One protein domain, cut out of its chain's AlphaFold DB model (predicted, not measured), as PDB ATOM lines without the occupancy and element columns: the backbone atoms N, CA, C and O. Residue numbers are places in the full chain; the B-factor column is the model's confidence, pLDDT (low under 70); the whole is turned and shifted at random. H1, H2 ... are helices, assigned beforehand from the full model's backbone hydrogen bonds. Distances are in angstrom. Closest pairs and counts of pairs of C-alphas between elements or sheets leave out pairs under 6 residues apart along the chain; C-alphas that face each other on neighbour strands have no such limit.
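AT A GLANCE: This is residues 343 to 353 and 364 to 462 of the 474 residues of the protein "Alpha-ketoglutarate-dependent dioxygenase alkb-like protein" of Lasius niger (UniProt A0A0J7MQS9). The longest helix, H2, runs through the middle of an elongated pile of crossed helices, with H3 and H5 packed on largely opposite sides of it. H4 and H7 lie toward one end of the long axis and H1, H5 and H6 toward the other, while H6 and H7 follow each other along one side. The printed part has 110 residues with seven named helices, H1 to H7 in order along the chain, and no named strand; the class is all helix. The whole is compact, with a radius of gyration of the C-alphas of 14.1 A, and spans 40 by 23 by 23 A.

IN THESE COORDINATES: H2, residues 369 to 384, is 22.8 A long from its first C-alpha at (186.734, 313.101, 158.610) to its last at (168.618, 325.699, 152.838). H3 is residues 388 to 396, and H5, residues 419 to 431, is 18.2 A long. H4, residues 404 to 414, measures 15.7 A, and H6, residues 441 to 450, measures 14.4 A. H1 is residues 343 to 349, beginning at C-alpha 343 at (172.733, 313.540, 164.677). H7 is residues 455 to 462, ending at C-alpha 462 at (174.945, 336.099, 170.673).

HOW THE PARTS SIT: H2 is the hub, touching three other helices. It touches H3 at a steep tilt of 60 degrees, opposite ways; their closest C-alphas, of Val 377 and Ser 392, are 5.6 A apart. It touches H5 at a steep tilt of 51 degrees, opposite ways, closest at the C-alphas of Leu 376 and Phe 426, 6.0 A. With residues 369 to 372 alone H2 touches H6, closest at the C-alphas of Pro 369 and Phe 447, 5.5 A. H1 touches H5, about perpendicular at 74 degrees, with the closest C-alphas, of Tyr 347 and Val 423, 5.9 A apart. H1 and H6 only just touch, with 3 pairs of C-alphas within 8 A, the closest those of Lys 344 and Leu 448, 5.4 A. H3 touches H4, about perpendicular at 76 degrees, closest at the C-alphas of Val 390 and Ser 406, 6.7 A. H4 and H7 only just touch, with 3 pairs of C-alphas within 8 A, the closest those of Asn 411 and Ala 460, 6.8 A. H2 and H7 are apart, as are H6 and H7. In H1, H2, H3, H4, H5 and H6 every O i to N i+4 pair is within hydrogen-bond range; in H7, 2 of 4 are.

THE WHOLE: The C-alphas farthest apart, of Phe 364 and Phe 462, are 42.8 A apart. Residues 354 to 363 are not printed, and C-alphas 353 and 364 are 21.3 A apart across this cut. Of the links that are printed whole, none is long. The mean pLDDT of the printed part is 73.3, and 35 residues are under 70, among them 432 to 438 and 452 to 462; H7 has a mean of 50.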
ATOM      1  N   PHE A 343     172.381 313.944 166.038       83.88
ATOM      2  CA  PHE A 343     172.733 313.540 164.677       83.88
ATOM      3  C   PHE A 343     173.146 312.070 164.608       83.88
ATOM      4  O   PHE A 343     172.708 311.350 163.712       83.88
ATOM      5  N   LYS A 344     173.953 311.607 165.572       86.69
ATOM      6  CA  LYS A 344     174.419 310.221 165.636       86.69
ATOM      7  C   LYS A 344     173.252 309.262 165.838       86.69
ATOM      8  O   LYS A 344     173.128 308.293 165.095       86.69
ATOM      9  N   LYS A 345     172.375 309.543 166.798       85.75
ATOM     10  CA  LYS A 345     171.220 308.686 167.077       85.75
ATOM     11  C   LYS A 345     170.246 308.626 165.906       85.75
ATOM     12  O   LYS A 345     169.778 307.542 165.568       85.75
ATOM     13  N   GLU A 346     169.939 309.760 165.279       85.81
ATOM     14  CA  GLU A 346     169.071 309.787 164.096       85.81
ATOM     15  C   GLU A 346     169.732 309.036 162.927       85.81
ATOM     16  O   GLU A 346     169.072 308.274 162.217       85.81
ATOM     17  N   TYR A 347     171.057 309.163 162.777       85.06
ATOM     18  CA  TYR A 347     171.826 308.372 161.822       85.06
ATOM     19  C   TYR A 347     171.682 306.878 162.112       85.06
ATOM     20  O   TYR A 347     171.301 306.123 161.230       85.06
ATOM     21  N   GLU A 348     171.904 306.408 163.329       84.06
ATOM     22  CA  GLU A 348     171.804 304.978 163.653       84.06
ATOM     23  C   GLU A 348     170.387 304.401 163.454       84.06
ATOM     24  O   GLU A 348     170.247 303.224 163.123       84.06
ATOM     25  N   GLN A 349     169.338 305.220 163.590       84.19
ATOM     26  CA  GLN A 349     167.939 304.792 163.446       84.19
ATOM     27  C   GLN A 349     167.447 304.673 161.997       84.19
ATOM     28  O   GLN A 349     166.479 303.954 161.734       84.19
ATOM     29  N   LEU A 350     168.070 305.369 161.044       78.38
ATOM     30  CA  LEU A 350     167.677 305.298 159.635       78.38
ATOM     31  C   LEU A 350     168.219 304.019 158.976       78.38
ATOM     32  O   LEU A 350     169.428 303.874 158.794       78.38
ATOM     33  N   HIS A 351     167.334 303.100 158.585       67.88
ATOM     34  CA  HIS A 351     167.702 301.866 157.883       67.88
ATOM     35  C   HIS A 351     167.963 302.098 156.386       67.88
ATOM     36  O   HIS A 351     167.289 302.903 155.747       67.88
ATOM     37  N   PHE A 352     168.927 301.360 155.830       59.62
ATOM     38  CA  PHE A 352     169.255 301.364 154.403       59.62
ATOM     39  C   PHE A 352     168.174 300.636 153.585       59.62
ATOM     40  O   PHE A 352     167.644 299.625 154.047       59.62
ATOM     41  N   GLN A 353     167.878 301.101 152.369       52.12
ATOM     42  CA  GLN A 353     167.253 300.256 151.342       52.12
ATOM     43  C   GLN A 353     168.382 299.626 150.520       52.12
ATOM     44  O   GLN A 353     169.120 300.366 149.884       52.12
ATOM     45  N   PHE A 364     188.478 301.731 146.258       51.16
ATOM     46  CA  PHE A 364     187.878 302.939 146.815       51.16
ATOM     47  C   PHE A 364     188.744 303.471 147.962       51.16
ATOM     48  O   PHE A 364     189.198 302.716 148.824       51.16
ATOM     49  N   SER A 365     188.986 304.781 147.990       60.59
ATOM     50  CA  SER A 365     189.727 305.440 149.069       60.59
ATOM     51  C   SER A 365     188.887 305.500 150.350       60.59
ATOM     52  O   SER A 365     187.727 305.914 150.301       60.59
ATOM     53  N   ASN A 366     189.471 305.138 151.499       68.44
ATOM     54  CA  ASN A 366     188.834 305.311 152.810       68.44
ATOM     55  C   ASN A 366     188.690 306.821 153.108       68.44
ATOM     56  O   ASN A 366     189.714 307.509 153.136       68.44
ATOM     57  N   PRO A 367     187.468 307.349 153.304       73.12
ATOM     58  CA  PRO A 367     187.249 308.780 153.507       73.12
ATOM     59  C   PRO A 367     187.855 309.273 154.819       73.12
ATOM     60  O   PRO A 367     187.791 308.602 155.854       73.12
ATOM     61  N   SER A 368     188.403 310.484 154.781       80.81
ATOM     62  CA  SER A 368     188.824 311.215 155.972       80.81
ATOM     63  C   SER A 368     187.625 311.888 156.660       80.81
ATOM     64  O   SER A 368     186.603 312.144 156.017       80.81
ATOM     65  N   PRO A 369     187.733 312.261 157.950       81.31
ATOM     66  CA  PRO A 369     186.734 313.101 158.610       81.31
ATOM     67  C   PRO A 369     186.393 314.385 157.833       81.31
ATOM     68  O   PRO A 369     185.233 314.790 157.809       81.31
ATOM     69  N   GLN A 370     187.366 314.995 157.141       82.94
ATOM     70  CA  GLN A 370     187.147 316.192 156.321       82.94
ATOM     71  C   GLN A 370     186.246 315.931 155.106       82.94
ATOM     72  O   GLN A 370     185.506 316.822 154.687       82.94
ATOM     73  N   ASP A 371     186.271 314.723 154.542       82.69
ATOM     74  CA  ASP A 371     185.400 314.368 153.419       82.69
ATOM     75  C   ASP A 371     183.940 314.292 153.876       82.69
ATOM     76  O   ASP A 371     183.052 314.847 153.227       82.69
ATOM     77  N   PHE A 372     183.689 313.709 155.050       85.12
ATOM     78  CA  PHE A 372     182.355 313.703 155.650       85.12
ATOM     79  C   PHE A 372     181.872 315.106 156.035       85.12
ATOM     80  O   PHE A 372     180.697 315.413 155.838       85.12
ATOM     81  N   GLN A 373     182.760 315.986 156.515       86.88
ATOM     82  CA  GLN A 373     182.410 317.388 156.769       86.88
ATOM     83  C   GLN A 373     181.915 318.071 155.493       86.88
ATOM     84  O   GLN A 373     180.825 318.636 155.496       86.88
ATOM     85  N   LYS A 374     182.648 317.949 154.377       85.25
ATOM     86  CA  LYS A 374     182.231 318.510 153.079       85.25
ATOM     87  C   LYS A 374     180.881 317.966 152.622       85.25
ATOM     88  O   LYS A 374     180.047 318.728 152.132       85.25
ATOM     89  N   ILE A 375     180.638 316.665 152.809       86.19
ATOM     90  CA  ILE A 375     179.336 316.061 152.498       86.19
ATOM     91  C   ILE A 375     178.244 316.712 153.350       86.19
ATOM     92  O   ILE A 375     177.239 317.143 152.786       86.19
ATOM     93  N   LEU A 376     178.438 316.838 154.670       86.81
ATOM     94  CA  LEU A 376     177.445 317.437 155.567       86.81
ATOM     95  C   LEU A 376     177.186 318.916 155.245       86.81
ATOM     96  O   LEU A 376     176.025 319.310 155.141       86.81
ATOM     97  N   VAL A 377     178.239 319.710 155.015       86.12
ATOM     98  CA  VAL A 377     178.123 321.115 154.580       86.12
ATOM     99  C   VAL A 377     177.297 321.193 153.303       86.12
ATOM    100  O   VAL A 377     176.348 321.968 153.222       86.12
ATOM    101  N   SER A 378     177.605 320.352 152.318       85.44
ATOM    102  CA  SER A 378     176.892 320.344 151.047       85.44
ATOM    103  C   SER A 378     175.428 319.886 151.188       85.44
ATOM    104  O   SER A 378     174.578 320.350 150.428       85.44
ATOM    105  N   CYS A 379     175.099 319.032 152.168       86.69
ATOM    106  CA  CYS A 379     173.708 318.686 152.493       86.69
ATOM    107  C   CYS A 379     172.953 319.899 153.045       86.69
ATOM    108  O   CYS A 379     171.854 320.203 152.587       86.69
ATOM    109  N   VAL A 380     173.554 320.623 153.994       82.94
ATOM    110  CA  VAL A 380     172.966 321.853 154.543       82.94
ATOM    111  C   VAL A 380     172.808 322.908 153.445       82.94
ATOM    112  O   VAL A 380     171.730 323.477 153.291       82.94
ATOM    113  N   CYS A 381     173.822 323.110 152.602       82.50
ATOM    114  CA  CYS A 381     173.726 324.019 151.457       82.50
ATOM    115  C   CYS A 381     172.597 323.623 150.494       82.50
ATOM    116  O   CYS A 381     171.909 324.495 149.967       82.50
ATOM    117  N   GLU A 382     172.356 322.327 150.274       81.94
ATOM    118  CA  GLU A 382     171.248 321.870 149.431       81.94
ATOM    119  C   GLU A 382     169.883 322.170 150.057       81.94
ATOM    120  O   GLU A 382     169.019 322.722 149.364       81.94
ATOM    121  N   LEU A 383     169.709 321.826 151.338       78.38
ATOM    122  CA  LEU A 383     168.439 321.949 152.056       78.38
ATOM    123  C   LEU A 383     168.001 323.404 152.208       78.38
ATOM    124  O   LEU A 383     166.820 323.706 152.064       78.38
ATOM    125  N   VAL A 384     168.945 324.310 152.474       69.06
ATOM    126  CA  VAL A 384     168.618 325.699 152.838       69.06
ATOM    127  C   VAL A 384     169.285 326.768 151.978       69.06
ATOM    128  O   VAL A 384     169.186 327.955 152.280       69.06
ATOM    129  N   LYS A 385     169.930 326.366 150.876       68.88
ATOM    130  CA  LYS A 385     170.541 327.268 149.881       68.88
ATOM    131  C   LYS A 385     171.520 328.271 150.503       68.88
ATOM    132  O   LYS A 385     171.571 329.434 150.110       68.88
ATOM    133  N   LEU A 386     172.285 327.810 151.490       70.44
ATOM    134  CA  LEU A 386     173.382 328.561 152.098       70.44
ATOM    135  C   LEU A 386     174.635 328.507 151.220       70.44
ATOM    136  O   LEU A 386     174.850 327.535 150.495       70.44
ATOM    137  N   GLN A 387     175.468 329.545 151.314       79.75
ATOM    138  CA  GLN A 387     176.826 329.494 150.777       79.75
ATOM    139  C   GLN A 387     177.666 328.495 151.580       79.75
ATOM    140  O   GLN A 387     177.504 328.383 152.800       79.75
ATOM    141  N   GLU A 388     178.567 327.790 150.897       84.25
ATOM    142  CA  GLU A 388     179.394 326.734 151.489       84.25
ATOM    143  C   GLU A 388     180.251 327.270 152.636       84.25
ATOM    144  O   GLU A 388     180.353 326.633 153.681       84.25
ATOM    145  N   GLU A 389     180.782 328.484 152.491       82.50
ATOM    146  CA  GLU A 389     181.609 329.144 153.497       82.50
ATOM    147  C   GLU A 389     180.825 329.411 154.787       82.50
ATOM    148  O   GLU A 389     181.333 329.178 155.881       82.50
ATOM    149  N   VAL A 390     179.567 329.847 154.659       77.38
ATOM    150  CA  VAL A 390     178.683 330.130 155.800       77.38
ATOM    151  C   VAL A 390     178.296 328.830 156.495       77.38
ATOM    152  O   VAL A 390     178.442 328.712 157.707       77.38
ATOM    153  N   ALA A 391     177.852 327.827 155.735       81.38
ATOM    154  CA  ALA A 391     177.469 326.536 156.297       81.38
ATOM    155  C   ALA A 391     178.663 325.815 156.947       81.38
ATOM    156  O   ALA A 391     178.515 325.237 158.021       81.38
ATOM    157  N   SER A 392     179.851 325.882 156.343       83.94
ATOM    158  CA  SER A 392     181.071 325.296 156.901       83.94
ATOM    159  C   SER A 392     181.509 325.997 158.182       83.94
ATOM    160  O   SER A 392     181.832 325.315 159.154       83.94
ATOM    161  N   ALA A 393     181.522 327.332 158.203       78.62
ATOM    162  CA  ALA A 393     181.904 328.090 159.390       78.62
ATOM    163  C   ALA A 393     180.910 327.877 160.540       78.62
ATOM    164  O   ALA A 393     181.347 327.643 161.659       78.62
ATOM    165  N   CYS A 394     179.601 327.845 160.264       76.38
ATOM    166  CA  CYS A 394     178.587 327.582 161.287       76.38
ATOM    167  C   CYS A 394     178.598 326.143 161.828       76.38
ATOM    168  O   CYS A 394     178.234 325.944 162.978       76.38
ATOM    169  N   LEU A 395     178.957 325.132 161.026       78.00
ATOM    170  CA  LEU A 395     178.939 323.727 161.466       78.00
ATOM    171  C   LEU A 395     180.259 323.253 162.086       78.00
ATOM    172  O   LEU A 395     180.237 322.366 162.939       78.00
ATOM    173  N   PHE A 396     181.394 323.767 161.604       80.19
ATOM    174  CA  PHE A 396     182.721 323.210 161.894       80.19
ATOM    175  C   PHE A 396     183.814 324.259 162.153       80.19
ATOM    176  O   PHE A 396     184.938 323.875 162.478       80.19
ATOM    177  N   GLY A 397     183.534 325.549 161.948       75.50
ATOM    178  CA  GLY A 397     184.494 326.643 162.100       75.50
ATOM    179  C   GLY A 397     184.167 327.552 163.282       75.50
ATOM    180  O   GLY A 397     183.441 327.159 164.184       75.50
ATOM    181  N   ASP A 398     184.725 328.763 163.260       70.75
ATOM    182  CA  ASP A 398     184.391 329.837 164.201       70.75
ATOM    183  C   ASP A 398     183.377 330.781 163.533       70.75
ATOM    184  O   ASP A 398     183.738 331.489 162.586       70.75
ATOM    185  N   PRO A 399     182.108 330.821 163.962       64.75
ATOM    186  CA  PRO A 399     181.127 331.726 163.386       64.75
ATOM    187  C   PRO A 399     181.471 333.197 163.620       64.75
ATOM    188  O   PRO A 399     181.064 334.022 162.812       64.75
ATOM    189  N   ALA A 400     182.277 333.556 164.627       67.12
ATOM    190  CA  ALA A 400     182.637 334.951 164.897       67.12
ATOM    191  C   ALA A 400     183.409 335.622 163.742       67.12
ATOM    192  O   ALA A 400     183.543 336.847 163.711       67.12
ATOM    193  N   VAL A 401     183.914 334.843 162.773       67.88
ATOM    194  CA  VAL A 401     184.521 335.382 161.546       67.88
ATOM    195  C   VAL A 401     183.500 335.735 160.454       67.88
ATOM    196  O   VAL A 401     183.862 336.340 159.443       67.88
ATOM    197  N   LEU A 402     182.234 335.347 160.623       67.75
ATOM    198  CA  LEU A 402     181.139 335.653 159.709       67.75
ATOM    199  C   LEU A 402     180.502 337.007 160.037       67.75
ATOM    200  O   LEU A 402     180.645 337.565 161.120       67.75
ATOM    201  N   ARG A 403     179.765 337.558 159.067       69.38
ATOM    202  CA  ARG A 403     178.921 338.731 159.322       69.38
ATOM    203  C   ARG A 403     177.691 338.308 160.136       69.38
ATOM    204  O   ARG A 403     177.125 337.263 159.802       69.38
ATOM    205  N   PRO A 404     177.187 339.156 161.051       66.19
ATOM    206  CA  PRO A 404     175.990 338.852 161.835       66.19
ATOM    207  C   PRO A 404     174.767 338.428 161.012       66.19
ATOM    208  O   PRO A 404     174.067 337.476 161.356       66.19
ATOM    209  N   ASP A 405     174.550 339.062 159.857       62.94
ATOM    210  CA  ASP A 405     173.441 338.715 158.958       62.94
ATOM    211  C   ASP A 405     173.529 337.274 158.428       62.94
ATOM    212  O   ASP A 405     172.503 336.611 158.259       62.94
ATOM    213  N   SER A 406     174.742 336.758 158.194       70.50
ATOM    214  CA  SER A 406     174.958 335.386 157.717       70.50
ATOM    215  C   SER A 406     174.582 334.360 158.782       70.50
ATOM    216  O   SER A 406     174.009 333.321 158.454       70.50
ATOM    217  N   ILE A 407     174.860 334.661 160.050       67.75
ATOM    218  CA  ILE A 407     174.538 333.791 161.186       67.75
ATOM    219  C   ILE A 407     173.046 333.834 161.480       67.75
ATOM    220  O   ILE A 407     172.426 332.788 161.665       67.75
ATOM    221  N   ILE A 408     172.426 335.015 161.440       68.62
ATOM    222  CA  ILE A 408     170.968 335.154 161.542       68.62
ATOM    223  C   ILE A 408     170.280 334.354 160.431       68.62
ATOM    224  O   ILE A 408     169.313 333.631 160.691       68.62
ATOM    225  N   TYR A 409     170.785 334.451 159.201       70.81
ATOM    226  CA  TYR A 409     170.250 333.703 158.072       70.81
ATOM    227  C   TYR A 409     170.426 332.189 158.256       70.81
ATOM    228  O   TYR A 409     169.448 331.456 158.122       70.81
ATOM    229  N   PHE A 410     171.614 331.717 158.655       74.44
ATOM    230  CA  PHE A 410     171.855 330.308 158.995       74.44
ATOM    231  C   PHE A 410     170.877 329.803 160.067       74.44
ATOM    232  O   PHE A 410     170.208 328.786 159.884       74.44
ATOM    233  N   ASN A 411     170.728 330.559 161.152       73.44
ATOM    234  CA  ASN A 411     169.857 330.240 162.279       73.44
ATOM    235  C   ASN A 411     168.382 330.138 161.866       73.44
ATOM    236  O   ASN A 411     167.687 329.205 162.265       73.44
ATOM    237  N   ARG A 412     167.900 331.044 161.009       71.38
ATOM    238  CA  ARG A 412     166.542 330.967 160.443       71.38
ATOM    239  C   ARG A 412     166.369 329.788 159.493       71.38
ATOM    240  O   ARG A 412     165.313 329.160 159.478       71.38
ATOM    241  N   CYS A 413     167.402 329.469 158.723       72.25
ATOM    242  CA  CYS A 413     167.398 328.347 157.799       72.25
ATOM    243  C   CYS A 413     167.223 326.997 158.499       72.25
ATOM    244  O   CYS A 413     166.533 326.128 157.973       72.25
ATOM    245  N   VAL A 414     167.760 326.836 159.707       72.06
ATOM    246  CA  VAL A 414     167.597 325.614 160.513       72.06
ATOM    247  C   VAL A 414     166.128 325.287 160.792       72.06
ATOM    248  O   VAL A 414     165.767 324.115 160.862       72.06
ATOM    249  N   LEU A 415     165.249 326.291 160.873       70.44
ATOM    250  CA  LEU A 415     163.809 326.072 161.051       70.44
ATOM    251  C   LEU A 415     163.131 325.466 159.809       70.44
ATOM    252  O   LEU A 415     161.985 325.041 159.886       70.44
ATOM    253  N   MET A 416     163.806 325.437 158.655       71.12
ATOM    254  CA  MET A 416     163.221 325.011 157.380       71.12
ATOM    255  C   MET A 416     163.414 323.524 157.061       71.12
ATOM    256  O   MET A 416     162.878 323.059 156.058       71.12
ATOM    257  N   PHE A 417     164.167 322.779 157.874       74.38
ATOM    258  CA  PHE A 417     164.378 321.345 157.679       74.38
ATOM    259  C   PHE A 417     164.451 320.594 159.011       74.38
ATOM    260  O   PHE A 417     164.724 321.151 160.075       74.38
ATOM    261  N   THR A 418     164.213 319.292 158.948       78.56
ATOM    262  CA  THR A 418     164.305 318.379 160.084       78.56
ATOM    263  C   THR A 418     165.669 317.696 160.133       78.56
ATOM    264  O   THR A 418     166.295 317.442 159.103       78.56
ATOM    265  N   LEU A 419     166.112 317.304 161.333       81.88
ATOM    266  CA  LEU A 419     167.329 316.499 161.483       81.88
ATOM    267  C   LEU A 419     167.268 315.223 160.632       81.88
ATOM    268  O   LEU A 419     168.253 314.846 160.007       81.88
ATOM    269  N   LYS A 420     166.092 314.594 160.557       83.06
ATOM    270  CA  LYS A 420     165.868 313.392 159.756       83.06
ATOM    271  C   LYS A 420     166.144 313.616 158.269       83.06
ATOM    272  O   LYS A 420     166.780 312.772 157.650       83.06
ATOM    273  N   GLU A 421     165.683 314.729 157.698       82.94
ATOM    274  CA  GLU A 421     165.955 315.082 156.295       82.94
ATOM    275  C   GLU A 421     167.449 315.303 156.058       82.94
ATOM    276  O   GLU A 421     167.999 314.765 155.098       82.94
ATOM    277  N   LEU A 422     168.122 316.021 156.965       85.62
ATOM    278  CA  LEU A 422     169.567 316.240 156.890       85.62
ATOM    279  C   LEU A 422     170.351 314.926 156.952       85.62
ATOM    280  O   LEU A 422     171.244 314.697 156.137       85.62
ATOM    281  N   VAL A 423     170.017 314.054 157.901       86.69
ATOM    282  CA  VAL A 423     170.699 312.771 158.089       86.69
ATOM    283  C   VAL A 423     170.411 311.819 156.928       86.69
ATOM    284  O   VAL A 423     171.323 311.118 156.492       86.69
ATOM    285  N   GLN A 424     169.184 311.801 156.399       84.38
ATOM    286  CA  GLN A 424     168.847 310.999 155.222       84.38
ATOM    287  C   GLN A 424     169.663 311.449 154.009       84.38
ATOM    288  O   GLN A 424     170.330 310.623 153.395       84.38
ATOM    289  N   LEU A 425     169.695 312.753 153.720       83.62
ATOM    290  CA  LEU A 425     170.470 313.299 152.606       83.62
ATOM    291  C   LEU A 425     171.975 313.031 152.769       83.62
ATOM    292  O   LEU A 425     172.658 312.671 151.810       83.62
ATOM    293  N   PHE A 426     172.486 313.157 153.998       86.69
ATOM    294  CA  PHE A 426     173.866 312.813 154.329       86.69
ATOM    295  C   PHE A 426     174.155 311.332 154.052       86.69
ATOM    296  O   PHE A 426     175.110 311.016 153.344       86.69
ATOM    297  N   LYS A 427     173.304 310.420 154.539       83.06
ATOM    298  CA  LYS A 427     173.419 308.976 154.284       83.06
ATOM    299  C   LYS A 427     173.358 308.629 152.800       83.06
ATOM    300  O   LYS A 427     174.192 307.854 152.337       83.06
ATOM    301  N   ASP A 428     172.419 309.213 152.063       80.12
ATOM    302  CA  ASP A 428     172.235 308.965 150.631       80.12
ATOM    303  C   ASP A 428     173.473 309.376 149.829       80.12
ATOM    304  O   ASP A 428     173.838 308.716 148.862       80.12
ATOM    305  N   ARG A 429     174.173 310.434 150.245       80.25
ATOM    306  CA  ARG A 429     175.418 310.872 149.599       80.25
ATOM    307  C   ARG A 429     176.636 310.059 150.019       80.25
ATOM    308  O   ARG A 429     177.533 309.859 149.206       80.25
ATOM    309  N   VAL A 430     176.666 309.574 151.260       78.12
ATOM    310  CA  VAL A 430     177.726 308.675 151.735       78.12
ATOM    311  C   VAL A 430     177.679 307.330 151.001       78.12
ATOM    312  O   VAL A 430     178.732 306.804 150.655       78.12
ATOM    313  N   TYR A 431     176.485 306.792 150.721       72.75
ATOM    314  CA  TYR A 431     176.316 305.438 150.170       72.75
ATOM    315  C   TYR A 431     175.627 305.360 148.791       72.75
ATOM    316  O   TYR A 431     175.299 304.266 148.329       72.75
ATOM    317  N   GLY A 432     175.366 306.486 148.129       61.41
ATOM    318  CA  GLY A 432     174.656 306.533 146.849       61.41
ATOM    319  C   GLY A 432     175.417 305.902 145.678       61.41
ATOM    320  O   GLY A 432     176.651 305.872 145.646       61.41
ATOM    321  N   TYR A 433     174.660 305.418 144.684       43.88
ATOM    322  CA  TYR A 433     175.166 304.786 143.459       43.88
ATOM    323  C   TYR A 433     176.148 305.718 142.725       43.88
ATOM    324  O   TYR A 433     175.723 306.691 142.107       43.88
ATOM    325  N   ALA A 434     177.440 305.371 142.765       42.69
ATOM    326  CA  ALA A 434     178.602 306.082 142.200       42.69
ATOM    327  C   ALA A 434     179.415 306.995 143.142       42.69
ATOM    328  O   ALA A 434     180.233 307.773 142.649       42.69
ATOM    329  N   SER A 435     179.295 306.873 144.469       46.34
ATOM    330  CA  SER A 435     180.340 307.418 145.351       46.34
ATOM    331  C   SER A 435     181.612 306.553 145.253       46.34
ATOM    332  O   SER A 435     181.532 305.349 145.498       46.34
ATOM    333  N   PRO A 436     182.799 307.105 144.921       52.12
ATOM    334  CA  PRO A 436     184.068 306.365 144.905       52.12
ATOM    335  C   PRO A 436     184.600 306.063 146.323       52.12
ATOM    336  O   PRO A 436     185.797 305.859 146.525       52.12
ATOM    337  N   ILE A 437     183.719 306.097 147.320       55.62
ATOM    338  CA  ILE A 437     184.039 306.149 148.736       55.62
ATOM    339  C   ILE A 437     183.166 305.111 149.431       55.62
ATOM    340  O   ILE A 437     181.953 305.274 149.522       55.62
ATOM    341  N   ILE A 438     183.789 304.051 149.945       63.84
ATOM    342  CA  ILE A 438     183.128 303.118 150.858       63.84
ATOM    343  C   ILE A 438     183.667 303.411 152.259       63.84
ATOM    344  O   ILE A 438     184.840 303.133 152.527       63.84
ATOM    345  N   PRO A 439     182.860 303.992 153.161       70.88
ATOM    346  CA  PRO A 439     183.308 304.269 154.513       70.88
ATOM    347  C   PRO A 439     183.450 302.966 155.303       70.88
ATOM    348  O   PRO A 439     182.568 302.107 155.300       70.88
ATOM    349  N   THR A 440     184.545 302.832 156.044       72.50
ATOM    350  CA  THR A 440     184.643 301.799 157.083       72.50
ATOM    351  C   THR A 440     183.744 302.162 158.268       72.50
ATOM    352  O   THR A 440     183.572 303.348 158.567       72.50
ATOM    353  N   ALA A 441     183.226 301.161 158.992       73.12
ATOM    354  CA  ALA A 441     182.446 301.379 160.219       73.12
ATOM    355  C   ALA A 441     183.185 302.288 161.223       73.12
ATOM    356  O   ALA A 441     182.587 303.167 161.832       73.12
ATOM    357  N   GLN A 442     184.509 302.142 161.308       77.00
ATOM    358  CA  GLN A 442     185.359 302.972 162.154       77.00
ATOM    359  C   GLN A 442     185.432 304.434 161.676       77.00
ATOM    360  O   GLN A 442     185.316 305.341 162.494       77.00
ATOM    361  N   SER A 443     185.604 304.678 160.369       79.06
ATOM    362  CA  SER A 443     185.693 306.044 159.817       79.06
ATOM    363  C   SER A 443     184.401 306.844 160.008       79.06
ATOM    364  O   SER A 443     184.447 308.014 160.390       79.06
ATOM    365  N   ILE A 444     183.244 306.204 159.807       81.12
ATOM    366  CA  ILE A 444     181.948 306.859 159.985       81.12
ATOM    367  C   ILE A 444     181.652 307.086 161.468       81.12
ATOM    368  O   ILE A 444     181.193 308.161 161.835       81.12
ATOM    369  N   GLU A 445     181.979 306.130 162.341       83.38
ATOM    370  CA  GLU A 445     181.795 306.281 163.785       83.38
ATOM    371  C   GLU A 445     182.656 307.419 164.351       83.38
ATOM    372  O   GLU A 445     182.171 308.229 165.143       83.38
ATOM    373  N   GLN A 446     183.909 307.539 163.899       84.25
ATOM    374  CA  GLN A 446     184.779 308.663 164.250       84.25
ATOM    375  C   GLN A 446     184.167 310.009 163.848       84.25
ATOM    376  O   GLN A 446     184.154 310.934 164.659       84.25
ATOM    377  N   PHE A 447     183.620 310.113 162.633       85.62
ATOM    378  CA  PHE A 447     182.952 311.334 162.187       85.62
ATOM    379  C   PHE A 447     181.687 311.631 163.000       85.62
ATOM    380  O   PHE A 447     181.541 312.746 163.500       85.62
ATOM    381  N   LEU A 448     180.801 310.652 163.200       84.75
ATOM    382  CA  LEU A 448     179.551 310.843 163.948       84.75
ATOM    383  C   LEU A 448     179.799 311.309 165.387       84.75
ATOM    384  O   LEU A 448     179.049 312.136 165.894       84.75
ATOM    385  N   ASN A 449     180.869 310.829 166.025       83.94
ATOM    386  CA  ASN A 449     181.274 311.280 167.359       83.94
ATOM    387  C   ASN A 449     181.878 312.700 167.365       83.94
ATOM    388  O   ASN A 449     181.938 313.326 168.421       83.94
ATOM    389  N   SER A 450     182.341 313.206 166.216       80.69
ATOM    390  CA  SER A 450     182.909 314.558 166.082       80.69
ATOM    391  C   SER A 450     181.858 315.647 165.837       80.69
ATOM    392  O   SER A 450     182.121 316.817 166.096       80.69
ATOM    393  N   VAL A 451     180.668 315.278 165.353       76.25
ATOM    394  CA  VAL A 451     179.595 316.229 165.037       76.25
ATOM    395  C   VAL A 451     178.946 316.721 166.332       76.25
ATOM    396  O   VAL A 451     178.123 316.031 166.931       76.25
ATOM    397  N   GLN A 452     179.283 317.943 166.750       68.44
ATOM    398  CA  GLN A 452     178.659 318.618 167.890       68.44
ATOM    399  C   GLN A 452     177.729 319.739 167.418       68.44
ATOM    400  O   GLN A 452     178.029 320.920 167.571       68.44
ATOM    401  N   LEU A 453     176.549 319.381 166.893       65.56
ATOM    402  CA  LEU A 453     175.518 320.372 166.525       65.56
ATOM    403  C   LEU A 453     175.088 321.248 167.715       65.56
ATOM    404  O   LEU A 453     174.522 322.317 167.522       65.56
ATOM    405  N   THR A 454     175.378 320.815 168.944       56.22
ATOM    406  CA  THR A 454     175.148 321.576 170.170       56.22
ATOM    407  C   THR A 454     176.092 322.762 170.367       56.22
ATOM    408  O   THR A 454     175.686 323.715 171.016       56.22
ATOM    409  N   GLN A 455     177.315 322.756 169.819       56.53
ATOM    410  CA  GLN A 455     178.232 323.909 169.918       56.53
ATOM    411  C   GLN A 455     177.767 325.080 169.042       56.53
ATOM    412  O   GLN A 455     177.791 326.223 169.489       56.53
ATOM    413  N   VAL A 456     177.179 324.773 167.879       54.28
ATOM    414  CA  VAL A 456     176.494 325.737 166.995       54.28
ATOM    415  C   VAL A 456     175.417 326.542 167.750       54.28
ATOM    416  O   VAL A 456     175.134 327.694 167.422       54.28
ATOM    417  N   ILE A 457     174.832 325.961 168.810       51.56
ATOM    418  CA  ILE A 457     173.818 326.598 169.667       51.56
ATOM    419  C   ILE A 457     174.407 327.741 170.490       51.56
ATOM    420  O   ILE A 457     173.733 328.754 170.661       51.56
ATOM    421  N   ASP A 458     175.604 327.576 171.054       48.31
ATOM    422  CA  ASP A 458     176.172 328.555 171.987       48.31
ATOM    423  C   ASP A 458     176.576 329.853 171.267       48.31
ATOM    424  O   ASP A 458     176.455 330.933 171.841       48.31
ATOM    425  N   GLU A 459     176.941 329.768 169.988       49.66
ATOM    426  CA  GLU A 459     177.318 330.914 169.148       49.66
ATOM    427  C   GLU A 459     176.091 331.593 168.514       49.66
ATOM    428  O   GLU A 459     176.000 332.823 168.484       49.66
ATOM    429  N   ALA A 460     175.058 330.822 168.146       46.00
ATOM    430  CA  ALA A 460     173.762 331.358 167.715       46.00
ATOM    431  C   ALA A 460     173.086 332.274 168.765       46.00
ATOM    432  O   ALA A 460     172.273 333.139 168.409       46.00
ATOM    433  N   ARG A 461     173.427 332.100 170.055       47.62
ATOM    434  CA  ARG A 461     172.906 332.881 171.196       47.62
ATOM    435  C   ARG A 461     173.301 334.356 171.182       47.62
ATOM    436  O   ARG A 461     172.565 335.150 171.762       47.62
ATOM    437  N   PHE A 462     174.422 334.731 170.564       46.41
ATOM    438  CA  PHE A 462     174.945 336.099 170.673       46.41
ATOM    439  C   PHE A 462     174.491 337.032 169.546       46.41
ATOM    440  O   PHE A 462     174.335 338.228 169.784       46.41
TER     441      PHE A 462